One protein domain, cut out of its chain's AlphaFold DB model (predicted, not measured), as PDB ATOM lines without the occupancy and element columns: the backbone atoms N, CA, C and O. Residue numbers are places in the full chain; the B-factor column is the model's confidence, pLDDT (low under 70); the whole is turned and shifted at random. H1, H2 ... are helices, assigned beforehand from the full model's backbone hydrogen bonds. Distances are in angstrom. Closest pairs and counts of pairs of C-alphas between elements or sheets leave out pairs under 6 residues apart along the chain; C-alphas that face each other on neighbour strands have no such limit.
ATOM      1  N   ARG A   7       0.147 -39.321 -24.989       90.62
ATOM      2  CA  ARG A   7       0.205 -37.915 -24.538       90.62
ATOM      3  C   ARG A   7      -0.442 -37.691 -23.169       90.62
ATOM      4  O   ARG A   7       0.138 -37.047 -22.309       90.62
ATOM      5  N   ALA A   8      -1.638 -38.242 -22.955       90.19
ATOM      6  CA  ALA A   8      -2.340 -38.104 -21.677       90.19
ATOM      7  C   ALA A   8      -1.598 -38.827 -20.542       90.19
ATOM      8  O   ALA A   8      -1.588 -38.352 -19.411       90.19
ATOM      9  N   ALA A   9      -0.960 -39.961 -20.850       91.50
ATOM     10  CA  ALA A   9      -0.100 -40.646 -19.896       91.50
ATOM     11  C   ALA A   9       1.118 -39.787 -19.529       91.50
ATOM     12  O   ALA A   9       1.421 -39.663 -18.345       91.50
ATOM     13  N   LEU A  10       1.768 -39.157 -20.516       94.38
ATOM     14  CA  LEU A  10       2.909 -38.279 -20.265       94.38
ATOM     15  C   LEU A  10       2.525 -37.048 -19.437       94.38
ATOM     16  O   LEU A  10       3.237 -36.718 -18.500       94.38
ATOM     17  N   HIS A  11       1.367 -36.443 -19.704       95.12
ATOM     18  CA  HIS A  11       0.853 -35.323 -18.912       95.12
ATOM     19  C   HIS A  11       0.731 -35.670 -17.416       95.12
ATOM     20  O   HIS A  11       1.177 -34.920 -16.549       95.12
ATOM     21  N   ILE A  12       0.182 -36.849 -17.099       95.31
ATOM     22  CA  ILE A  12       0.085 -37.339 -15.712       95.31
ATOM     23  C   ILE A  12       1.481 -37.574 -15.121       95.31
ATOM     24  O   ILE A  12       1.730 -37.211 -13.972       95.31
ATOM     25  N   VAL A  13       2.398 -38.156 -15.901       96.31
ATOM     26  CA  VAL A  13       3.787 -38.358 -15.468       96.31
ATOM     27  C   VAL A  13       4.471 -37.021 -15.179       96.31
ATOM     28  O   VAL A  13       5.137 -36.917 -14.156       96.31
ATOM     29  N   ASN A  14       4.267 -35.989 -15.998       97.31
ATOM     30  CA  ASN A  14       4.832 -34.653 -15.791       97.31
ATOM     31  C   ASN A  14       4.368 -34.041 -14.461       97.31
ATOM     32  O   ASN A  14       5.185 -33.549 -13.684       97.31
ATOM     33  N   GLN A  15       3.074 -34.138 -14.149       97.12
ATOM     34  CA  GLN A  15       2.531 -33.668 -12.870       97.12
ATOM     35  C   GLN A  15       3.118 -34.433 -11.676       97.12
ATOM     36  O   GLN A  15       3.567 -33.823 -10.705       97.12
ATOM     37  N   GLN A  16       3.152 -35.768 -11.759       96.12
ATOM     38  CA  GLN A  16       3.690 -36.626 -10.699       96.12
ATOM     39  C   GLN A  16       5.189 -36.397 -10.489       96.12
ATOM     40  O   GLN A  16       5.647 -36.309  -9.351       96.12
ATOM     41  N   LEU A  17       5.946 -36.252 -11.577       96.19
ATOM     42  CA  LEU A  17       7.375 -35.981 -11.530       96.19
ATOM     43  C   LEU A  17       7.651 -34.596 -10.941       96.19
ATOM     44  O   LEU A  17       8.519 -34.482 -10.087       96.19
ATOM     45  N   SER A  18       6.901 -33.560 -11.326       96.25
ATOM     46  CA  SER A  18       7.051 -32.220 -10.739       96.25
ATOM     47  C   SER A  18       6.825 -32.220  -9.225       96.25
ATOM     48  O   SER A  18       7.644 -31.673  -8.483       96.25
ATOM     49  N   ALA A  19       5.765 -32.884  -8.753       94.75
ATOM     50  CA  ALA A  19       5.493 -33.023  -7.324       94.75
ATOM     51  C   ALA A  19       6.622 -33.777  -6.603       94.75
ATOM     52  O   ALA A  19       7.182 -33.269  -5.631       94.75
ATOM     53  N   ALA A  20       7.029 -34.934  -7.133       94.00
ATOM     54  CA  ALA A  20       8.089 -35.742  -6.538       94.00
ATOM     55  C   ALA A  20       9.436 -34.999  -6.497       94.00
ATOM     56  O   ALA A  20      10.133 -35.044  -5.488       94.00
ATOM     57  N   VAL A  21       9.786 -34.263  -7.557       93.44
ATOM     58  CA  VAL A  21      11.009 -33.446  -7.622       93.44
ATOM     59  C   VAL A  21      11.020 -32.365  -6.545       93.44
ATOM     60  O   VAL A  21      12.070 -32.117  -5.948       93.44
ATOM     61  N   HIS A  22       9.875 -31.736  -6.275       91.94
ATOM     62  CA  HIS A  22       9.768 -30.744  -5.210       91.94
ATOM     63  C   HIS A  22       9.943 -31.358  -3.821       91.94
ATOM     64  O   HIS A  22      10.692 -30.821  -3.003       91.94
ATOM     65  N   GLU A  23       9.271 -32.483  -3.568       90.75
ATOM     66  CA  GLU A  23       9.292 -33.176  -2.280       90.75
ATOM     67  C   GLU A  23      10.679 -33.728  -1.949       90.75
ATOM     68  O   GLU A  23      11.167 -33.551  -0.833       90.75
ATOM     69  N   THR A  24      11.349 -34.360  -2.917       89.69
ATOM     70  CA  THR A  24      12.666 -34.975  -2.695       89.69
ATOM     71  C   THR A  24      13.832 -34.024  -2.929       89.69
ATOM     72  O   THR A  24      14.982 -34.411  -2.721       89.69
ATOM     73  N   LYS A  25      13.563 -32.800  -3.403       89.94
ATOM     74  CA  LYS A  25      14.583 -31.832  -3.836       89.94
ATOM     75  C   LYS A  25      15.597 -32.462  -4.797       89.94
ATOM     76  O   LYS A  25      16.801 -32.260  -4.686       89.94
ATOM     77  N   GLY A  26      15.088 -33.253  -5.743       81.81
ATOM     78  CA  GLY A  26      15.879 -33.934  -6.773       81.81
ATOM     79  C   GLY A  26      16.491 -35.276  -6.368       81.81
ATOM     80  O   GLY A  26      16.979 -35.984  -7.252       81.81
ATOM     81  N   ALA A  27      16.437 -35.669  -5.089       86.06
ATOM     82  CA  ALA A  27      16.992 -36.944  -4.643       86.06
ATOM     83  C   ALA A  27      16.306 -38.129  -5.341       86.06
ATOM     84  O   ALA A  27      15.076 -38.168  -5.466       86.06
ATOM     85  N   MET A  28      17.112 -39.094  -5.794       83.12
ATOM     86  CA  MET A  28      16.616 -40.289  -6.466       83.12
ATOM     87  C   MET A  28      15.875 -41.189  -5.475       83.12
ATOM     88  O   MET A  28      16.399 -41.547  -4.420       83.12
ATOM     89  N   SER A  29      14.661 -41.589  -5.838       86.81
ATOM     90  CA  SER A  29      13.879 -42.594  -5.123       86.81
ATOM     91  C   SER A  29      13.347 -43.625  -6.122       86.81
ATOM     92  O   SER A  29      13.194 -43.294  -7.303       86.81
ATOM     93  N   PRO A  30      13.028 -44.858  -5.683       83.75
ATOM     94  CA  PRO A  30      12.457 -45.871  -6.570       83.75
ATOM     95  C   PRO A  30      11.219 -45.367  -7.331       83.75
ATOM     96  O   PRO A  30      11.080 -45.632  -8.521       83.75
ATOM     97  N   GLY A  31      10.373 -44.563  -6.678       87.94
ATOM     98  CA  GLY A  31       9.190 -43.972  -7.306       87.94
ATOM     99  C   GLY A  31       9.519 -42.946  -8.397       87.94
ATOM    100  O   GLY A  31       8.858 -42.924  -9.430       87.94
ATOM    101  N   ILE A  32      10.562 -42.126  -8.222       90.88
ATOM    102  CA  ILE A  32      10.997 -41.174  -9.259       90.88
ATOM    103  C   ILE A  32      11.579 -41.911 -10.465       90.88
ATOM    104  O   ILE A  32      11.277 -41.549 -11.602       90.88
ATOM    105  N   GLN A  33      12.379 -42.951 -10.231       92.12
ATOM    106  CA  GLN A  33      12.954 -43.753 -11.307       92.12
ATOM    107  C   GLN A  33      11.854 -44.416 -12.153       92.12
ATOM    108  O   GLN A  33      11.880 -44.317 -13.379       92.12
ATOM    109  N   GLU A  34      10.833 -44.992 -11.511       93.06
ATOM    110  CA  GLU A  34       9.675 -45.563 -12.209       93.06
ATOM    111  C   GLU A  34       8.918 -44.505 -13.036       93.06
ATOM    112  O   GLU A  34       8.513 -44.763 -14.172       93.06
ATOM    113  N   LEU A  35       8.745 -43.287 -12.504       94.06
ATOM    114  CA  LEU A  35       8.122 -42.181 -13.239       94.06
ATOM    115  C   LEU A  35       8.931 -41.783 -14.478       94.06
ATOM    116  O   LEU A  35       8.344 -41.551 -15.536       94.06
ATOM    117  N   ILE A  36      10.261 -41.738 -14.370       95.44
ATOM    118  CA  ILE A  36      11.149 -41.437 -15.499       95.44
ATOM    119  C   ILE A  36      11.031 -42.524 -16.572       95.44
ATOM    120  O   ILE A  36      10.834 -42.198 -17.742       95.44
ATOM    121  N   GLU A  37      11.084 -43.800 -16.194       94.94
ATOM    122  CA  GLU A  37      10.959 -44.924 -17.134       94.94
ATOM    123  C   GLU A  37       9.604 -44.916 -17.852       94.94
ATOM    124  O   GLU A  37       9.527 -45.068 -19.075       94.94
ATOM    125  N   ARG A  38       8.518 -44.652 -17.116       93.81
ATOM    126  CA  ARG A  38       7.170 -44.514 -17.690       93.81
ATOM    127  C   ARG A  38       7.059 -43.315 -18.629       93.81
ATOM    128  O   ARG A  38       6.419 -43.426 -19.676       93.81
ATOM    129  N   GLY A  39       7.672 -42.187 -18.275       94.19
ATOM    130  CA  GLY A  39       7.720 -40.996 -19.121       94.19
ATOM    131  C   GLY A  39       8.500 -41.236 -20.412       94.19
ATOM    132  O   GLY A  39       7.998 -40.932 -21.492       94.19
ATOM    133  N   GLN A  40       9.662 -41.887 -20.327       94.88
ATOM    134  CA  GLN A  40      10.453 -42.291 -21.492       94.88
ATOM    135  C   GLN A  40       9.656 -43.219 -22.413       94.88
ATOM    136  O   GLN A  40       9.558 -42.956 -23.610       94.88
ATOM    137  N   ALA A  41       9.004 -44.247 -21.863       92.12
ATOM    138  CA  ALA A  41       8.156 -45.145 -22.643       92.12
ATOM    139  C   ALA A  41       7.000 -44.404 -23.343       92.12
ATOM    140  O   ALA A  41       6.672 -44.708 -24.492       92.12
ATOM    141  N   ALA A  42       6.395 -43.410 -22.682       91.00
ATOM    142  CA  ALA A  42       5.350 -42.583 -23.278       91.00
ATOM    143  C   ALA A  42       5.890 -41.680 -24.401       91.00
ATOM    144  O   ALA A  42       5.250 -41.581 -25.447       91.00
ATOM    145  N   VAL A  43       7.071 -41.073 -24.226       91.94
ATOM    146  CA  VAL A  43       7.750 -40.284 -25.268       91.94
ATOM    147  C   VAL A  43       8.073 -41.147 -26.488       91.94
ATOM    148  O   VAL A  43       7.733 -40.760 -27.606       91.94
ATOM    149  N   GLU A  44       8.650 -42.336 -26.296       90.25
ATOM    150  CA  GLU A  44       8.945 -43.265 -27.395       90.25
ATOM    151  C   GLU A  44       7.670 -43.694 -28.135       90.25
ATOM    152  O   GLU A  44       7.630 -43.692 -29.365       90.25
ATOM    153  N   ALA A  45       6.584 -43.969 -27.406       88.06
ATOM    154  CA  ALA A  45       5.300 -44.320 -28.008       88.06
ATOM    155  C   ALA A  45       4.691 -43.184 -28.861       88.06
ATOM    156  O   ALA A  45       3.922 -43.459 -29.785       88.06
ATOM    157  N   MET A  46       5.031 -41.918 -28.590       86.81
ATOM    158  CA  MET A  46       4.577 -40.773 -29.394       86.81
ATOM    159  C   MET A  46       5.375 -40.578 -30.689       86.81
ATOM    160  O   MET A  46       4.823 -40.029 -31.648       86.81
ATOM    161  N   ARG A  47       6.630 -41.054 -30.764       79.25
ATOM    162  CA  ARG A  47       7.526 -40.828 -31.920       79.25
ATOM    163  C   ARG A  47       7.012 -41.408 -33.241       79.25
ATOM    164  O   ARG A  47       7.403 -40.923 -34.293       79.25
ATOM    165  N   GLY A  48       6.133 -42.412 -33.203       67.06
ATOM    166  CA  GLY A  48       5.597 -43.046 -34.413       67.06
ATOM    167  C   GLY A  48       4.329 -42.401 -34.988       67.06
ATOM    168  O   GLY A  48       4.196 -42.298 -36.200       67.06
ATOM    169  N   SER A  49       3.377 -41.989 -34.143       54.84
ATOM    170  CA  SER A  49       2.010 -41.617 -34.572       54.84
ATOM    171  C   SER A  49       1.595 -40.180 -34.229       54.84
ATOM    172  O   SER A  49       0.522 -39.746 -34.641       54.84
ATOM    173  N   ALA A  50       2.438 -39.428 -33.512       52.28
ATOM    174  CA  ALA A  50       2.143 -38.075 -33.033       52.28
ATOM    175  C   ALA A  50       3.313 -37.081 -33.213       52.28
ATOM    176  O   ALA A  50       3.284 -35.998 -32.633       52.28
ATOM    177  N   ALA A  51       4.334 -37.427 -34.009       55.25
ATOM    178  CA  ALA A  51       5.549 -36.620 -34.176       55.25
ATOM    179  C   ALA A  51       5.285 -35.190 -34.701       55.25
ATOM    180  O   ALA A  51       6.035 -34.270 -34.374       55.25
ATOM    181  N   ASP A  52       4.187 -34.984 -35.434       64.50
ATOM    182  CA  ASP A  52       3.813 -33.673 -35.980       64.50
ATOM    183  C   ASP A  52       2.915 -32.831 -35.058       64.50
ATOM    184  O   ASP A  52       2.798 -31.614 -35.244       64.50
ATOM    185  N   ASP A  53       2.324 -33.418 -34.011       85.00
ATOM    186  CA  ASP A  53       1.434 -32.691 -33.106       85.00
ATOM    187  C   ASP A  53       2.227 -31.767 -32.167       85.00
ATOM    188  O   ASP A  53       3.105 -32.187 -31.408       85.00
ATOM    189  N   VAL A  54       1.911 -30.471 -32.212       86.62
ATOM    190  CA  VAL A  54       2.552 -29.444 -31.377       86.62
ATOM    191  C   VAL A  54       2.312 -29.722 -29.893       86.62
ATOM    192  O   VAL A  54       3.215 -29.512 -29.085       86.62
ATOM    193  N   ALA A  55       1.128 -30.218 -29.519       88.38
ATOM    194  CA  ALA A  55       0.823 -30.497 -28.117       88.38
ATOM    195  C   ALA A  55       1.657 -31.669 -27.577       88.38
ATOM    196  O   ALA A  55       2.201 -31.584 -26.481       88.38
ATOM    197  N   SER A  56       1.816 -32.733 -28.364       89.62
ATOM    198  CA  SER A  56       2.674 -33.874 -28.018       89.62
ATOM    199  C   SER A  56       4.146 -33.473 -27.867       89.62
ATOM    200  O   SER A  56       4.812 -33.919 -26.933       89.62
ATOM    201  N   ARG A  57       4.644 -32.575 -28.731       89.62
ATOM    202  CA  ARG A  57       6.005 -32.022 -28.614       89.62
ATOM    203  C   ARG A  57       6.198 -31.213 -27.332       89.62
ATOM    204  O   ARG A  57       7.201 -31.410 -26.657       89.62
ATOM    205  N   ARG A  58       5.228 -30.368 -26.968       91.19
ATOM    206  CA  ARG A  58       5.278 -29.588 -25.719       91.19
ATOM    207  C   ARG A  58       5.290 -30.472 -24.472       91.19
ATOM    208  O   ARG A  58       6.052 -30.203 -23.555       91.19
ATOM    209  N   GLU A  59       4.501 -31.544 -24.455       93.25
ATOM    210  CA  GLU A  59       4.492 -32.498 -23.333       93.25
ATOM    211  C   GLU A  59       5.830 -33.241 -23.191       93.25
ATOM    212  O   GLU A  59       6.319 -33.442 -22.079       93.25
ATOM    213  N   ALA A  60       6.449 -33.622 -24.315       94.06
ATOM    214  CA  ALA A  60       7.778 -34.235 -24.323       94.06
ATOM    215  C   ALA A  60       8.875 -33.257 -23.874       94.06
ATOM    216  O   ALA A  60       9.771 -33.639 -23.122       94.06
ATOM    217  N   GLU A  61       8.788 -31.995 -24.296       94.44
ATOM    218  CA  GLU A  61       9.699 -30.938 -23.857       94.44
ATOM    219  C   GLU A  61       9.572 -30.683 -22.348       94.44
ATOM    220  O   GLU A  61      10.585 -30.650 -21.649       94.44
ATOM    221  N   ALA A  62       8.346 -30.601 -21.824       95.88
ATOM    222  CA  ALA A  62       8.097 -30.458 -20.392       95.88
ATOM    223  C   ALA A  62       8.700 -31.622 -19.589       95.88
ATOM    224  O   ALA A  62       9.375 -31.403 -18.582       95.88
ATOM    225  N   PHE A  63       8.542 -32.857 -20.074       97.25
ATOM    226  CA  PHE A  63       9.157 -34.034 -19.459       97.25
ATOM    227  C   PHE A  63      10.689 -33.936 -19.410       97.25
ATOM    228  O   PHE A  63      11.305 -34.195 -18.371       97.25
ATOM    229  N   GLN A  64      11.318 -33.518 -20.512       96.69
ATOM    230  CA  GLN A  64      12.767 -33.323 -20.571       96.69
ATOM    231  C   GLN A  64      13.229 -32.220 -19.607       96.69
ATOM    232  O   GLN A  64      14.213 -32.399 -18.888       96.69
ATOM    233  N   GLN A  65      12.506 -31.101 -19.546       97.06
ATOM    234  CA  GLN A  65      12.798 -29.994 -18.632       97.06
ATOM    235  C   GLN A  65      12.668 -30.413 -17.160       97.06
ATOM    236  O   GLN A  65      13.499 -30.018 -16.341       97.06
ATOM    237  N   LEU A  66      11.688 -31.255 -16.813       97.31
ATOM    238  CA  LEU A  66      11.554 -31.827 -15.467       97.31
ATOM    239  C   LEU A  66      12.702 -32.788 -15.129       97.31
ATOM    240  O   LEU A  66      13.227 -32.739 -14.016       97.31
ATOM    241  N   CYS A  67      13.147 -33.610 -16.085       97.31
ATOM    242  CA  CYS A  67      14.322 -34.469 -15.908       97.31
ATOM    243  C   CYS A  67      15.595 -33.653 -15.633       97.31
ATOM    244  O   CYS A  67      16.332 -33.960 -14.693       97.31
ATOM    245  N   LEU A  68      15.829 -32.590 -16.413       97.94
ATOM    246  CA  LEU A  68      16.955 -31.672 -16.211       97.94
ATOM    247  C   LEU A  68      16.840 -30.919 -14.881       97.94
ATOM    248  O   LEU A  68      17.827 -30.782 -14.165       97.94
ATOM    249  N   THR A  69      15.632 -30.486 -14.509       97.06
ATOM    250  CA  THR A  69      15.366 -29.841 -13.215       97.06
ATOM    251  C   THR A  69      15.741 -30.767 -12.062       97.06
ATOM    252  O   THR A  69      16.504 -30.374 -11.184       97.06
ATOM    253  N   ARG A  70      15.286 -32.026 -12.085       97.12
ATOM    254  CA  ARG A  70      15.664 -33.032 -11.082       97.12
ATOM    255  C   ARG A  70      17.182 -33.192 -10.996       97.12
ATOM    256  O   ARG A  70      17.733 -33.158  -9.901       97.12
ATOM    257  N   GLN A  71      17.843 -33.362 -12.143       97.38
ATOM    258  CA  GLN A  71      19.291 -33.546 -12.208       97.38
ATOM    259  C   GLN A  71      20.041 -32.332 -11.638       97.38
ATOM    260  O   GLN A  71      21.000 -32.502 -10.890       97.38
ATOM    261  N   LEU A  72      19.587 -31.114 -11.939       97.88
ATOM    262  CA  LEU A  72      20.143 -29.887 -11.372       97.88
ATOM    263  C   LEU A  72      20.035 -29.885  -9.842       97.88
ATOM    264  O   LEU A  72      21.028 -29.619  -9.162       97.88
ATOM    265  N   LEU A  73      18.851 -30.191  -9.302       96.81
ATOM    266  CA  LEU A  73      18.621 -30.223  -7.856       96.81
ATOM    267  C   LEU A  73      19.476 -31.299  -7.167       96.81
ATOM    268  O   LEU A  73      20.105 -31.017  -6.151       96.81
ATOM    269  N   GLU A  74      19.576 -32.494  -7.754       96.38
ATOM    270  CA  GLU A  74      20.417 -33.590  -7.256       96.38
ATOM    271  C   GLU A  74      21.902 -33.203  -7.186       96.38
ATOM    272  O   GLU A  74      22.556 -33.396  -6.156       96.38
ATOM    273  N   LEU A  75      22.439 -32.640  -8.273       97.00
ATOM    274  CA  LEU A  75      23.841 -32.225  -8.350       97.00
ATOM    275  C   LEU A  75      24.138 -31.087  -7.372       97.00
ATOM    276  O   LEU A  75      25.182 -31.093  -6.722       97.00
ATOM    277  N   THR A  76      23.200 -30.152  -7.225       95.62
ATOM    278  CA  THR A  76      23.276 -29.054  -6.252       95.62
ATOM    279  C   THR A  76      23.261 -29.599  -4.820       95.62
ATOM    280  O   THR A  76      24.117 -29.236  -4.015       95.62
ATOM    281  N   GLY A  77      22.361 -30.534  -4.501       93.75
ATOM    282  CA  GLY A  77      22.314 -31.200  -3.195       93.75
ATOM    283  C   GLY A  77      23.578 -32.010  -2.884       93.75
ATOM    284  O   GLY A  77      24.012 -32.072  -1.736       93.75
ATOM    285  N   SER A  78      24.220 -32.559  -3.918       95.38
ATOM    286  CA  SER A  78      25.477 -33.313  -3.825       95.38
ATOM    287  C   SER A  78      26.736 -32.442  -3.953       95.38
ATOM    288  O   SER A  78      27.838 -32.979  -4.052       95.38
ATOM    289  N   GLN A  79      26.593 -31.112  -3.977       95.25
ATOM    290  CA  GLN A  79      27.688 -30.139  -4.113       95.25
ATOM    291  C   GLN A  79      28.562 -30.312  -5.371       95.25
ATOM    292  O   GLN A  79      29.719 -29.883  -5.418       95.25
ATOM    293  N   GLN A  80      28.018 -30.918  -6.424       96.12
ATOM    294  CA  GLN A  80      28.672 -31.073  -7.723       96.12
ATOM    295  C   GLN A  80      28.413 -29.835  -8.591       96.12
ATOM    296  O   GLN A  80      27.746 -29.898  -9.624       96.12
ATOM    297  N   TRP A  81      28.921 -28.687  -8.141       95.56
ATOM    298  CA  TRP A  81      28.558 -27.369  -8.674       95.56
ATOM    299  C   TRP A  81      28.873 -27.188 -10.161       95.56
ATOM    300  O   TRP A  81      28.045 -26.669 -10.904       95.56
ATOM    301  N   ASP A  82      30.033 -27.663 -10.619       94.31
ATOM    302  CA  ASP A  82      30.433 -27.561 -12.025       94.31
ATOM    303  C   ASP A  82      29.465 -28.326 -12.944       94.31
ATOM    304  O   ASP A  82      29.011 -27.802 -13.963       94.31
ATOM    305  N   ALA A  83      29.079 -29.543 -12.549       96.62
ATOM    306  CA  ALA A  83      28.100 -30.346 -13.274       96.62
ATOM    307  C   ALA A  83      26.697 -29.718 -13.212       96.62
ATOM    308  O   ALA A  83      25.986 -29.693 -14.217       96.62
ATOM    309  N   ALA A  84      26.313 -29.151 -12.065       97.06
ATOM    310  CA  ALA A  84      25.055 -28.423 -11.918       97.06
ATOM    311  C   ALA A  84      24.974 -27.236 -12.896       97.06
ATOM    312  O   ALA A  84      23.954 -27.062 -13.562       97.06
ATOM    313  N   LEU A  85      26.057 -26.469 -13.073       94.69
ATOM    314  CA  LEU A  85      26.106 -25.371 -14.046       94.69
ATOM    315  C   LEU A  85      26.016 -25.851 -15.504       94.69
ATOM    316  O   LEU A  85      25.426 -25.161 -16.336       94.69
ATOM    317  N   GLN A  86      26.558 -27.030 -15.824       95.50
ATOM    318  CA  GLN A  86      26.409 -27.633 -17.156       95.50
ATOM    319  C   GLN A  86      24.962 -28.053 -17.441       95.50
ATOM    320  O   GLN A  86      24.481 -27.882 -18.560       95.50
ATOM    321  N   VAL A  87      24.253 -28.582 -16.440       97.38
ATOM    322  CA  VAL A  87      22.820 -28.900 -16.558       97.38
ATOM    323  C   VAL A  87      21.991 -27.621 -16.653       97.38
ATOM    324  O   VAL A  87      21.109 -27.526 -17.502       97.38
ATOM    325  N   LEU A  88      22.316 -26.604 -15.851       95.88
ATOM    326  CA  LEU A  88      21.649 -25.303 -15.888       95.88
ATOM    327  C   LEU A  88      21.695 -24.672 -17.287       95.88
ATOM    328  O   LEU A  88      20.691 -24.143 -17.751       95.88
ATOM    329  N   ALA A  89      22.828 -24.777 -17.986       94.06
ATOM    330  CA  ALA A  89      22.987 -24.256 -19.346       94.06
ATOM    331  C   ALA A  89      22.078 -24.939 -20.390       94.06
ATOM    332  O   ALA A  89      21.868 -24.387 -21.468       94.06
ATOM    333  N   GLN A  90      21.536 -26.123 -20.085       95.56
ATOM    334  CA  GLN A  90      20.591 -26.838 -20.949       95.56
ATOM    335  C   GLN A  90      19.140 -26.382 -20.736       95.56
ATOM    336  O   GLN A  90      18.278 -26.663 -21.570       95.56
ATOM    337  N   LEU A  91      18.850 -25.660 -19.646       95.19
ATOM    338  CA  LEU A  91      17.528 -25.098 -19.376       95.19
ATOM    339  C   LEU A  91      17.360 -23.781 -20.143       95.19
ATOM    340  O   LEU A  91      17.769 -22.713 -19.694       95.19
ATOM    341  N   SER A  92      16.711 -23.853 -21.306       91.62
ATOM    342  CA  SER A  92      16.515 -22.721 -22.230       91.62
ATOM    343  C   SER A  92      15.816 -21.503 -21.608       91.62
ATOM    344  O   SER A  92      16.015 -20.371 -22.067       91.62
ATOM    345  N   PHE A  93      15.015 -21.732 -20.567       92.81
ATOM    346  CA  PHE A  93      14.232 -20.727 -19.855       92.81
ATOM    347  C   PHE A  93      14.989 -20.045 -18.705       92.81
ATOM    348  O   PHE A  93      14.422 -19.150 -18.085       92.81
ATOM    349  N   ILE A  94      16.246 -20.413 -18.424       94.44
ATOM    350  CA  ILE A  94      17.091 -19.715 -17.446       94.44
ATOM    351  C   ILE A  94      18.169 -18.905 -18.179       94.44
ATOM    352  O   ILE A  94      18.921 -19.466 -18.978       94.44
ATOM    353  N   PRO A  95      18.282 -17.587 -17.938       93.00
ATOM    354  CA  PRO A  95      19.269 -16.775 -18.631       93.00
ATOM    355  C   PRO A  95      20.676 -17.001 -18.073       93.00
ATOM    356  O   PRO A  95      20.914 -16.907 -16.871       93.00
ATOM    357  N   SER A  96      21.625 -17.231 -18.978       88.44
ATOM    358  CA  SER A  96      23.064 -17.287 -18.694       88.44
ATOM    359  C   SER A  96      23.794 -15.974 -19.003       88.44
ATOM    360  O   SER A  96      24.958 -15.824 -18.640       88.44
ATOM    361  N   GLU A  97      23.128 -15.035 -19.675       91.75
ATOM    362  CA  GLU A  97      23.678 -13.754 -20.119       91.75
ATOM    363  C   GLU A  97      22.570 -12.700 -20.232       91.75
ATOM    364  O   GLU A  97      21.387 -13.019 -20.401       91.75
ATOM    365  N   ARG A  98      22.951 -11.419 -20.186       89.69
ATOM    366  CA  ARG A  98      21.995 -10.307 -20.113       89.69
ATOM    367  C   ARG A  98      21.094 -10.210 -21.342       89.69
ATOM    368  O   ARG A  98      19.907  -9.926 -21.209       89.69
ATOM    369  N   ALA A  99      21.636 -10.488 -22.528       92.12
ATOM    370  CA  ALA A  99      20.891 -10.445 -23.787       92.12
ATOM    371  C   ALA A  99      19.749 -11.479 -23.848       92.12
ATOM    372  O   ALA A  99      18.767 -11.279 -24.560       92.12
ATOM    373  N   ARG A 100      19.853 -12.571 -23.081       93.06
ATOM    374  CA  ARG A 100      18.874 -13.666 -23.060       93.06
ATOM    375  C   ARG A 100      17.703 -13.429 -22.114       93.06
ATOM    376  O   ARG A 100      16.704 -14.128 -22.239       93.06
ATOM    377  N   VAL A 101      17.799 -12.465 -21.196       91.94
ATOM    378  CA  VAL A 101      16.825 -12.274 -20.107       91.94
ATOM    379  C   VAL A 101      15.392 -12.131 -20.630       91.94
ATOM    380  O   VAL A 101      14.519 -12.884 -20.207       91.94
ATOM    381  N   GLU A 102      15.149 -11.240 -21.593       90.62
ATOM    382  CA  GLU A 102      13.800 -11.026 -22.144       90.62
ATOM    383  C   GLU A 102      13.267 -12.244 -22.911       90.62
ATOM    384  O   GLU A 102      12.091 -12.593 -22.796       90.62
ATOM    385  N   ALA A 103      14.138 -12.945 -23.643       91.81
ATOM    386  CA  ALA A 103      13.764 -14.175 -24.334       91.81
ATOM    387  C   ALA A 103      13.368 -15.271 -23.333       91.81
ATOM    388  O   ALA A 103      12.308 -15.876 -23.469       91.81
ATOM    389  N   CYS A 104      14.161 -15.472 -22.278       92.81
ATOM    390  CA  CYS A 104      13.860 -16.436 -21.222       92.81
ATOM    391  C   CYS A 104      12.539 -16.108 -20.508       92.81
ATOM    392  O   CYS A 104      11.764 -17.019 -20.229       92.81
ATOM    393  N   LYS A 105      12.216 -14.826 -20.272       89.69
ATOM    394  CA  LYS A 105      10.911 -14.424 -19.705       89.69
ATOM    395  C   LYS A 105       9.746 -14.823 -20.612       89.69
ATOM    396  O   LYS A 105       8.723 -15.309 -20.127       89.69
ATOM    397  N   ALA A 106       9.888 -14.627 -21.923       90.00
ATOM    398  CA  ALA A 106       8.877 -15.045 -22.890       90.00
ATOM    399  C   ALA A 106       8.709 -16.574 -22.918       90.00
ATOM    400  O   ALA A 106       7.576 -17.054 -22.994       90.00
ATOM    401  N   GLU A 107       9.808 -17.322 -22.796       90.69
ATOM    402  CA  GLU A 107       9.782 -18.785 -22.695       90.69
ATOM    403  C   GLU A 107       9.089 -19.259 -21.412       90.69
ATOM    404  O   GLU A 107       8.220 -20.123 -21.489       90.69
ATOM    405  N   VAL A 108       9.344 -18.632 -20.254       90.50
ATOM    406  CA  VAL A 108       8.664 -18.987 -18.991       90.50
ATOM    407  C   VAL A 108       7.140 -18.924 -19.111       90.50
ATOM    408  O   VAL A 108       6.439 -19.807 -18.619       90.50
ATOM    409  N   ARG A 109       6.603 -17.923 -19.819       87.88
ATOM    410  CA  ARG A 109       5.149 -17.792 -20.033       87.88
ATOM    411  C   ARG A 109       4.561 -18.944 -20.851       87.88
ATOM    412  O   ARG A 109       3.361 -19.202 -20.750       87.88
ATOM    413  N   ARG A 110       5.387 -19.619 -21.654       89.62
ATOM    414  CA  ARG A 110       5.019 -20.746 -22.526       89.62
ATOM    415  C   ARG A 110       5.313 -22.112 -21.911       89.62
ATOM    416  O   ARG A 110       4.879 -23.105 -22.490       89.62
ATOM    417  N   LEU A 111       6.017 -22.161 -20.778       91.62
ATOM    418  CA  LEU A 111       6.304 -23.407 -20.076       91.62
ATOM    419  C   LEU A 111       5.018 -24.105 -19.652       91.62
ATOM    420  O   LEU A 111       4.037 -23.457 -19.272       91.62
ATOM    421  N   ASP A 112       5.082 -25.430 -19.654       93.62
ATOM    422  CA  ASP A 112       4.081 -26.262 -19.008       93.62
ATOM    423  C   ASP A 112       3.979 -25.926 -17.512       93.62
ATOM    424  O   ASP A 112       4.979 -25.597 -16.860       93.62
ATOM    425  N   ASP A 113       2.769 -26.002 -16.961       92.31
ATOM    426  CA  ASP A 113       2.507 -25.650 -15.566       92.31
ATOM    427  C   ASP A 113       3.329 -26.505 -14.593       92.31
ATOM    428  O   ASP A 113       3.814 -25.986 -13.585       92.31
ATOM    429  N   ALA A 114       3.569 -27.782 -14.915       94.50
ATOM    430  CA  ALA A 114       4.373 -28.671 -14.083       94.50
ATOM    431  C   ALA A 114       5.828 -28.186 -13.972       94.50
ATOM    432  O   ALA A 114       6.416 -28.257 -12.893       94.50
ATOM    433  N   VAL A 115       6.402 -27.647 -15.054       95.06
ATOM    434  CA  VAL A 115       7.754 -27.061 -15.054       95.06
ATOM    435  C   VAL A 115       7.740 -25.700 -14.360       95.06
ATOM    436  O   VAL A 115       8.586 -25.422 -13.510       95.06
ATOM    437  N   ARG A 116       6.747 -24.861 -14.672       92.31
ATOM    438  CA  ARG A 116       6.608 -23.503 -14.126       92.31
ATOM    439  C   ARG A 116       6.529 -23.497 -12.601       92.31
ATOM    440  O   ARG A 116       7.136 -22.643 -11.963       92.31
ATOM    441  N   GLN A 117       5.841 -24.473 -12.011       91.81
ATOM    442  CA  GLN A 117       5.763 -24.643 -10.557       91.81
ATOM    443  C   GLN A 117       7.125 -24.918  -9.897       91.81
ATOM    444  O   GLN A 117       7.286 -24.634  -8.712       91.81
ATOM    445  N   ARG A 118       8.109 -25.445 -10.640       93.75
ATOM    446  CA  ARG A 118       9.471 -25.718 -10.143       93.75
ATOM    447  C   ARG A 118      10.446 -24.564 -10.358       93.75
ATOM    448  O   ARG A 118      11.600 -24.669  -9.952       93.75
ATOM    449  N   LEU A 119      10.012 -23.457 -10.963       92.19
ATOM    450  CA  LEU A 119      10.896 -22.349 -11.321       92.19
ATOM    451  C   LEU A 119      11.648 -21.776 -10.107       92.19
ATOM    452  O   LEU A 119      12.835 -21.483 -10.215       92.19
ATOM    453  N   GLY A 120      10.990 -21.688  -8.945       91.56
ATOM    454  CA  GLY A 120      11.633 -21.279  -7.692       91.56
ATOM    455  C   GLY A 120      12.779 -22.210  -7.279       91.56
ATOM    456  O   GLY A 120      13.890 -21.740  -7.055       91.56
ATOM    457  N   ASP A 121      12.539 -23.528  -7.279       93.06
ATOM    458  CA  ASP A 121      13.561 -24.532  -6.943       93.06
ATOM    459  C   ASP A 121      14.754 -24.464  -7.922       93.06
ATOM    460  O   ASP A 121      15.910 -24.519  -7.503       93.06
ATOM    461  N   VAL A 122      14.486 -24.300  -9.226       95.06
ATOM    462  CA  VAL A 122      15.528 -24.166 -10.264       95.06
ATOM    463  C   VAL A 122      16.389 -22.927 -10.030       95.06
ATOM    464  O   VAL A 122      17.612 -23.001 -10.128       95.06
ATOM    465  N   ILE A 123      15.768 -21.787  -9.728       94.38
ATOM    466  CA  ILE A 123      16.473 -20.516  -9.523       94.38
ATOM    467  C   ILE A 123      17.309 -20.553  -8.243       94.38
ATOM    468  O   ILE A 123      18.447 -20.080  -8.241       94.38
ATOM    469  N   GLU A 124      16.784 -21.147  -7.171       93.31
ATOM    470  CA  GLU A 124      17.534 -21.345  -5.928       93.31
ATOM    471  C   GLU A 124      18.739 -22.262  -6.151       93.31
ATOM    472  O   GLU A 124      19.853 -21.920  -5.752       93.31
ATOM    473  N   ALA A 125      18.561 -23.369  -6.874       95.38
ATOM    474  CA  ALA A 125      19.665 -24.257  -7.220       95.38
ATOM    475  C   ALA A 125      20.699 -23.592  -8.138       95.38
ATOM    476  O   ALA A 125      21.900 -23.773  -7.943       95.38
ATOM    477  N   ALA A 126      20.259 -22.770  -9.093       95.25
ATOM    478  CA  ALA A 126      21.147 -21.995  -9.953       95.25
ATOM    479  C   ALA A 126      22.014 -21.019  -9.143       95.25
ATOM    480  O   ALA A 126      23.232 -20.980  -9.317       95.25
ATOM    481  N   ALA A 127      21.403 -20.268  -8.223       94.69
ATOM    482  CA  ALA A 127      22.119 -19.371  -7.320       94.69
ATOM    483  C   ALA A 127      23.090 -20.143  -6.407       94.69
ATOM    484  O   ALA A 127      24.251 -19.751  -6.268       94.69
ATOM    485  N   GLY A 128      22.656 -21.277  -5.849       94.81
ATOM    486  CA  GLY A 128      23.504 -22.164  -5.054       94.81
ATOM    487  C   GLY A 128      24.722 -22.675  -5.829       94.81
ATOM    488  O   GLY A 128      25.842 -22.605  -5.326       94.81
ATOM    489  N   ALA A 129      24.532 -23.112  -7.076       95.25
ATOM    490  CA  ALA A 129      25.614 -23.590  -7.932       95.25
ATOM    491  C   ALA A 129      26.622 -22.485  -8.287       95.25
ATOM    492  O   ALA A 129      27.828 -22.723  -8.212       95.25
ATOM    493  N   LEU A 130      26.155 -21.269  -8.608       94.56
ATOM    494  CA  LEU A 130      27.029 -20.115  -8.866       94.56
ATOM    495  C   LEU A 130      27.877 -19.762  -7.638       94.56
ATOM    496  O   LEU A 130      29.081 -19.537  -7.763       94.56
ATOM    497  N   LEU A 131      27.272 -19.752  -6.449       94.38
ATOM    498  CA  LEU A 131      27.993 -19.496  -5.204       94.38
ATOM    499  C   LEU A 131      28.964 -20.637  -4.857       94.38
ATOM    500  O   LEU A 131      30.069 -20.384  -4.379       94.38
ATOM    501  N   GLY A 132      28.578 -21.887  -5.118       92.75
ATOM    502  CA  GLY A 132      29.368 -23.078  -4.810       92.75
ATOM    503  C   GLY A 132      30.687 -23.161  -5.582       92.75
ATOM    504  O   GLY A 132      31.703 -23.579  -5.021       92.75
ATOM    505  N   VAL A 133      30.718 -22.696  -6.836       93.25
ATOM    506  CA  VAL A 133      31.965 -22.639  -7.625       93.25
ATOM    507  C   VAL A 133      32.891 -21.480  -7.232       93.25
ATOM    508  O   VAL A 133      34.072 -21.508  -7.581       93.25
ATOM    509  N   ARG A 134      32.415 -20.495  -6.449       91.69
ATOM    510  CA  ARG A 134      33.185 -19.295  -6.056       91.69
ATOM    511  C   ARG A 134      34.537 -19.632  -5.438       91.69
ATOM    512  O   ARG A 134      35.524 -18.966  -5.722       91.69
ATOM    513  N   ALA A 135      34.592 -20.655  -4.585       87.19
ATOM    514  CA  ALA A 135      35.808 -21.014  -3.852       87.19
ATOM    515  C   ALA A 135      36.976 -21.437  -4.763       87.19
ATOM    516  O   ALA A 135      38.122 -21.427  -4.323       87.19
ATOM    517  N   ARG A 136      36.686 -21.818  -6.013       88.12
ATOM    518  CA  ARG A 136      37.669 -22.274  -7.006       88.12
ATOM    519  C   ARG A 136      37.870 -21.268  -8.144       88.12
ATOM    520  O   ARG A 136      38.650 -21.539  -9.050       88.12
ATOM    521  N   ALA A 137      37.153 -20.146  -8.119       89.38
ATOM    522  CA  ALA A 137      37.134 -19.174  -9.200       89.38
ATOM    523  C   ALA A 137      38.317 -18.200  -9.106       89.38
ATOM    524  O   ALA A 137      38.627 -17.679  -8.033       89.38
ATOM    525  N   ASP A 138      38.947 -17.920 -10.246       91.62
ATOM    526  CA  ASP A 138      39.870 -16.794 -10.380       91.62
ATOM    527  C   ASP A 138      39.111 -15.459 -10.532       91.62
ATOM    528  O   ASP A 138      37.881 -15.418 -10.611       91.62
ATOM    529  N   ALA A 139      39.837 -14.338 -10.576       88.38
ATOM    530  CA  ALA A 139      39.227 -13.009 -10.675       88.38
ATOM    531  C   ALA A 139      38.357 -12.822 -11.936       88.38
ATOM    532  O   ALA A 139      37.346 -12.120 -11.881       88.38
ATOM    533  N   GLY A 140      38.720 -13.455 -13.057       90.56
ATOM    534  CA  GLY A 140      37.948 -13.383 -14.298       90.56
ATOM    535  C   GLY A 140      36.653 -14.189 -14.203       90.56
ATOM    536  O   GLY A 140      35.575 -13.692 -14.534       90.56
ATOM    537  N   MET A 141      36.742 -15.406 -13.673       90.88
ATOM    538  CA  MET A 141      35.603 -16.282 -13.431       90.88
ATOM    539  C   MET A 141      34.638 -15.675 -12.409       90.88
ATOM    540  O   MET A 141      33.432 -15.726 -12.626       90.88
ATOM    541  N   LEU A 142      35.132 -15.029 -11.348       91.81
ATOM    542  CA  LEU A 142      34.286 -14.300 -10.394       91.81
ATOM    543  C   LEU A 142      33.480 -13.184 -11.068       91.81
ATOM    544  O   LEU A 142      32.289 -13.038 -10.785       91.81
ATOM    545  N   GLY A 143      34.092 -12.442 -11.998       91.62
ATOM    546  CA  GLY A 143      33.387 -11.446 -12.808       91.62
ATOM    547  C   GLY A 143      32.228 -12.058 -13.600       91.62
ATOM    548  O   GLY A 143      31.102 -11.566 -13.524       91.62
ATOM    549  N   LEU A 144      32.478 -13.183 -14.277       91.69
ATOM    550  CA  LEU A 144      31.461 -13.913 -15.046       91.69
ATOM    551  C   LEU A 144      30.342 -14.478 -14.159       91.69
ATOM    552  O   LEU A 144      29.167 -14.422 -14.521       91.69
ATOM    553  N   LEU A 145      30.681 -15.022 -12.986       92.62
ATOM    554  CA  LEU A 145      29.694 -15.541 -12.035       92.62
ATOM    555  C   LEU A 145      28.797 -14.422 -11.506       92.62
ATOM    556  O   LEU A 145      27.581 -14.602 -11.423       92.62
ATOM    557  N   ARG A 146      29.376 -13.258 -11.190       93.25
ATOM    558  CA  ARG A 146      28.615 -12.090 -10.737       93.25
ATOM    559  C   ARG A 146      27.692 -11.571 -11.838       93.25
ATOM    560  O   ARG A 146      26.529 -11.300 -11.559       93.25
ATOM    561  N   GLU A 147      28.162 -11.503 -13.083       93.12
ATOM    562  CA  GLU A 147      27.318 -11.131 -14.225       93.12
ATOM    563  C   GLU A 147      26.132 -12.093 -14.395       93.12
ATOM    564  O   GLU A 147      24.988 -11.660 -14.548       93.12
ATOM    565  N   ARG A 148      26.370 -13.406 -14.291       93.50
ATOM    566  CA  ARG A 148      25.305 -14.419 -14.341       93.50
ATOM    567  C   ARG A 148      24.298 -14.265 -13.207       93.50
ATOM    568  O   ARG A 148      23.093 -14.343 -13.442       93.50
ATOM    569  N   ALA A 149      24.770 -14.012 -11.991       93.00
ATOM    570  CA  ALA A 149      23.896 -13.800 -10.843       93.00
ATOM    571  C   ALA A 149      23.077 -12.496 -10.968       93.00
ATOM    572  O   ALA A 149      21.906 -12.473 -10.588       93.00
ATOM    573  N   GLU A 150      23.635 -11.436 -11.569       92.50
ATOM    574  CA  GLU A 150      22.901 -10.205 -11.912       92.50
ATOM    575  C   GLU A 150      21.798 -10.505 -12.935       92.50
ATOM    576  O   GLU A 150      20.659 -10.065 -12.773       92.50
ATOM    577  N   CYS A 151      22.096 -11.322 -13.952       92.38
ATOM    578  CA  CYS A 151      21.099 -11.756 -14.931       92.38
ATOM    579  C   CYS A 151      19.944 -12.515 -14.266       92.38
ATOM    580  O   CYS A 151      18.786 -12.210 -14.548       92.38
ATOM    581  N   LEU A 152      20.238 -13.445 -13.347       92.38
ATOM    582  CA  LEU A 152      19.210 -14.156 -12.577       92.38
ATOM    583  C   LEU A 152      18.373 -13.203 -11.718       92.38
ATOM    584  O   LEU A 152      17.156 -13.351 -11.648       92.38
ATOM    585  N   LYS A 153      18.992 -12.197 -11.092       91.25
ATOM    586  CA  LYS A 153      18.273 -11.202 -10.285       91.25
ATOM    587  C   LYS A 153      17.298 -10.381 -11.128       91.25
ATOM    588  O   LYS A 153      16.139 -10.243 -10.741       91.25
ATOM    589  N   VAL A 154      17.748  -9.850 -12.266       90.25
ATOM    590  CA  VAL A 154      16.885  -9.089 -13.190       90.25
ATOM    591  C   VAL A 154      15.775  -9.977 -13.747       90.25
ATOM    592  O   VAL A 154      14.632  -9.549 -13.866       90.25
ATOM    593  N   PHE A 155      16.095 -11.232 -14.054       90.44
ATOM    594  CA  PHE A 155      15.124 -12.214 -14.517       90.44
ATOM    595  C   PHE A 155      14.006 -12.454 -13.496       90.44
ATOM    596  O   PHE A 155      12.840 -12.413 -13.871       90.44
ATOM    597  N   VAL A 156      14.351 -12.628 -12.216       88.31
ATOM    598  CA  VAL A 156      13.392 -12.858 -11.123       88.31
ATOM    599  C   VAL A 156      12.484 -11.658 -10.856       88.31
ATOM    600  O   VAL A 156      11.306 -11.857 -10.578       88.31
ATOM    601  N   LEU A 157      13.007 -10.430 -10.928       82.62
ATOM    602  CA  LEU A 157      12.247  -9.213 -10.599       82.62
ATOM    603  C   LEU A 157      11.002  -9.010 -11.471       82.62
ATOM    604  O   LEU A 157      10.017  -8.455 -10.993       82.62
ATOM    605  N   ASP A 158      11.051  -9.475 -12.718       74.56
ATOM    606  CA  ASP A 158       9.999  -9.246 -13.713       74.56
ATOM    607  C   ASP A 158       9.174 -10.510 -14.020       74.56
ATOM    608  O   ASP A 158       8.391 -10.534 -14.977       74.56
ATOM    609  N   LEU A 159       9.373 -11.586 -13.253       75.56
ATOM    610  CA  LEU A 159       8.580 -12.808 -13.363       75.56
ATOM    611  C   LEU A 159       7.298 -12.705 -12.524       75.56
ATOM    612  O   LEU A 159       7.277 -12.072 -11.475       75.56
ATOM    613  N   ASP A 160       6.232 -13.326 -13.042       64.06
ATOM    614  CA  ASP A 160       4.885 -13.479 -12.452       64.06
ATOM    615  C   ASP A 160       4.917 -13.840 -10.940       64.06
ATOM    616  O   ASP A 160       5.940 -14.320 -10.443       64.06
ATOM    617  N   PRO A 161       3.798 -13.740 -10.183       58.12
ATOM    618  CA  PRO A 161       3.782 -13.946  -8.731       58.12
ATOM    619  C   PRO A 161       4.068 -15.395  -8.286       58.12
ATOM    620  O   PRO A 161       3.972 -15.703  -7.100       58.12
ATOM    621  N   SER A 162       4.420 -16.299  -9.209       55.31
ATOM    622  CA  SER A 162       4.892 -17.655  -8.917       55.31
ATOM    623  C   SER A 162       6.291 -17.692  -8.296       55.31
ATOM    624  O   SER A 162       6.664 -18.721  -7.730       55.31
ATOM    625  N   ILE A 163       7.062 -16.599  -8.362       68.56
ATOM    626  CA  ILE A 163       8.325 -16.492  -7.629       68.56
ATOM    627  C   ILE A 163       8.094 -15.867  -6.259       68.56
ATOM    628  O   ILE A 163       7.587 -14.756  -6.118       68.56
ATOM    629  N   THR A 164       8.511 -16.594  -5.224       72.06
ATOM    630  CA  THR A 164       8.391 -16.118  -3.849       72.06
ATOM    631  C   THR A 164       9.410 -15.006  -3.563       72.06
ATOM    632  O   THR A 164      10.536 -15.041  -4.072       72.06
ATOM    633  N   PRO A 165       9.094 -14.058  -2.662       80.50
ATOM    634  CA  PRO A 165      10.083 -13.113  -2.141       80.50
ATOM    635  C   PRO A 165      11.335 -13.800  -1.568       80.50
ATOM    636  O   PRO A 165      12.426 -13.236  -1.617       80.50
ATOM    637  N   ALA A 166      11.201 -15.032  -1.062       82.94
ATOM    638  CA  ALA A 166      12.316 -15.825  -0.552       82.94
ATOM    639  C   ALA A 166      13.322 -16.189  -1.656       82.94
ATOM    640  O   ALA A 166      14.523 -15.999  -1.466       82.94
ATOM    641  N   THR A 167      12.844 -16.610  -2.828       85.88
ATOM    642  CA  THR A 167      13.693 -16.917  -3.989       85.88
ATOM    643  C   THR A 167      14.477 -15.680  -4.445       85.88
ATOM    644  O   THR A 167      15.687 -15.760  -4.659       85.88
ATOM    645  N   PHE A 168      13.840 -14.503  -4.506       86.38
ATOM    646  CA  PHE A 168      14.547 -13.247  -4.804       86.38
ATOM    647  C   PHE A 168      15.633 -12.933  -3.765       86.38
ATOM    648  O   PHE A 168      16.765 -12.589  -4.116       86.38
ATOM    649  N   MET A 169      15.313 -13.080  -2.476       87.69
ATOM    650  CA  MET A 169      16.274 -12.849  -1.398       87.69
ATOM    651  C   MET A 169      17.452 -13.825  -1.453       87.69
ATOM    652  O   MET A 169      18.582 -13.415  -1.185       87.69
ATOM    653  N   HIS A 170      17.218 -15.074  -1.857       88.06
ATOM    654  CA  HIS A 170      18.268 -16.070  -2.044       88.06
ATOM    655  C   HIS A 170      19.236 -15.672  -3.169       88.06
ATOM    656  O   HIS A 170      20.450 -15.637  -2.959       88.06
ATOM    657  N   VAL A 171      18.712 -15.260  -4.331       89.69
ATOM    658  CA  VAL A 171      19.530 -14.761  -5.453       89.69
ATOM    659  C   VAL A 171      20.321 -13.510  -5.055       89.69
ATOM    660  O   VAL A 171      21.512 -13.397  -5.345       89.69
ATOM    661  N   ASN A 172      19.699 -12.581  -4.328       89.56
ATOM    662  CA  ASN A 172      20.385 -11.388  -3.828       89.56
ATOM    663  C   ASN A 172      21.489 -11.737  -2.808       89.56
ATOM    664  O   ASN A 172      22.540 -11.098  -2.781       89.56
ATOM    665  N   GLY A 173      21.277 -12.770  -1.989       89.25
ATOM    666  CA  GLY A 173      22.295 -13.331  -1.101       89.25
ATOM    667  C   GLY A 173      23.487 -13.904  -1.869       89.25
ATOM    668  O   GLY A 173      24.628 -13.594  -1.531       89.25
ATOM    669  N   CYS A 174      23.232 -14.657  -2.946       91.25
ATOM    670  CA  CYS A 174      24.275 -15.155  -3.848       91.25
ATOM    671  C   CYS A 174      25.121 -14.009  -4.420       91.25
ATOM    672  O   CYS A 174      26.345 -14.075  -4.369       91.25
ATOM    673  N   LEU A 175      24.491 -12.933  -4.898       90.19
ATOM    674  CA  LEU A 175      25.195 -11.766  -5.440       90.19
ATOM    675  C   LEU A 175      26.103 -11.062  -4.432       90.19
ATOM    676  O   LEU A 175      27.167 -10.587  -4.802       90.19
ATOM    677  N   ARG A 176      25.688 -10.984  -3.165       90.12
ATOM    678  CA  ARG A 176      26.531 -10.438  -2.088       90.12
ATOM    679  C   ARG A 176      27.679 -11.377  -1.725       90.12
ATOM    680  O   ARG A 176      28.676 -10.930  -1.166       90.12
ATOM    681  N   GLY A 177      27.497 -12.671  -1.979       86.44
ATOM    682  CA  GLY A 177      28.502 -13.698  -1.762       86.44
ATOM    683  C   GLY A 177      29.560 -13.739  -2.862       86.44
ATOM    684  O   GLY A 177      30.708 -14.024  -2.554       86.44
ATOM    685  N   LEU A 178      29.219 -13.478  -4.120       87.88
ATOM    686  CA  LEU A 178      30.178 -13.415  -5.232       87.88
ATOM    687  C   LEU A 178      30.914 -12.079  -5.245       87.88
ATOM    688  O   LEU A 178      32.154 -12.072  -5.372       87.88
TER     689      LEU A 178
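Overview. This is residues 7 to 178 of the 178 residues of the protein "Nuclear pore protein" of Monoraphidium neglectum (UniProt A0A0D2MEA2). Two three-helix groups, H1 H2 H3 and H7 H8 H9, stand end to end along the longest axis, each a triangle of helices side by side. H3 meets H7 at the joint, where short H4 packs on both; H6 packs on H1 and H3, and H5 on H8. The printed part has 172 residues with nine named helices, H1 to H9 in chain order, and no named strand: all helix, compact, radius of gyration of the C-alphas 16.4 A, spans 52 by 33 by 27 A.

Arrangement. H1, residues 7 to 24, and H2, residues 30 to 49, form a hairpin at a shallow tilt of 25 degrees; their closest C-alphas, Leu 10 and Gly 39, are 5.6 A apart. The hub, H3, residues 54 to 77, touches H1 the same way at 17 degrees, a shallow tilt, closest at the C-alphas of Asn 14 and Phe 63, 5.7 A. H3 touches H7, residues 119 to 136, with residues 69 to 76 alone, at a steep tilt of 41 degrees; the closest C-alphas are Thr 76 and Ala 125, 6.1 A. H4, residues 81 to 88, touches H3 and H7. H5, residues 98 to 110, touches H8, residues 139 to 157. H6, residues 113 to 116, touches H1 and H3. H9, residues 165 to 177, touches H7 and H8. Every O i to N i+4 pair is within hydrogen-bond range in H1, H3, H4, H8 and H9, but 14 of 16 in H2, 6 of 9 in H5 and 11 of 14 in H7; H6 is too short for one.

Along the chain. H1 begins at C-alpha 7 (0.205, -37.915, -24.538); H3 spans 34.5 A; H9 ends at C-alpha 177 (28.502, -13.698, -1.762).

Size, cuts and confidence. The C-alphas farthest apart, Ser 49 and Ala 139, are 52.7 A apart. The printed part has no cut and no long link. pLDDT is under 70 at residues 48 to 52 and 160 to 163.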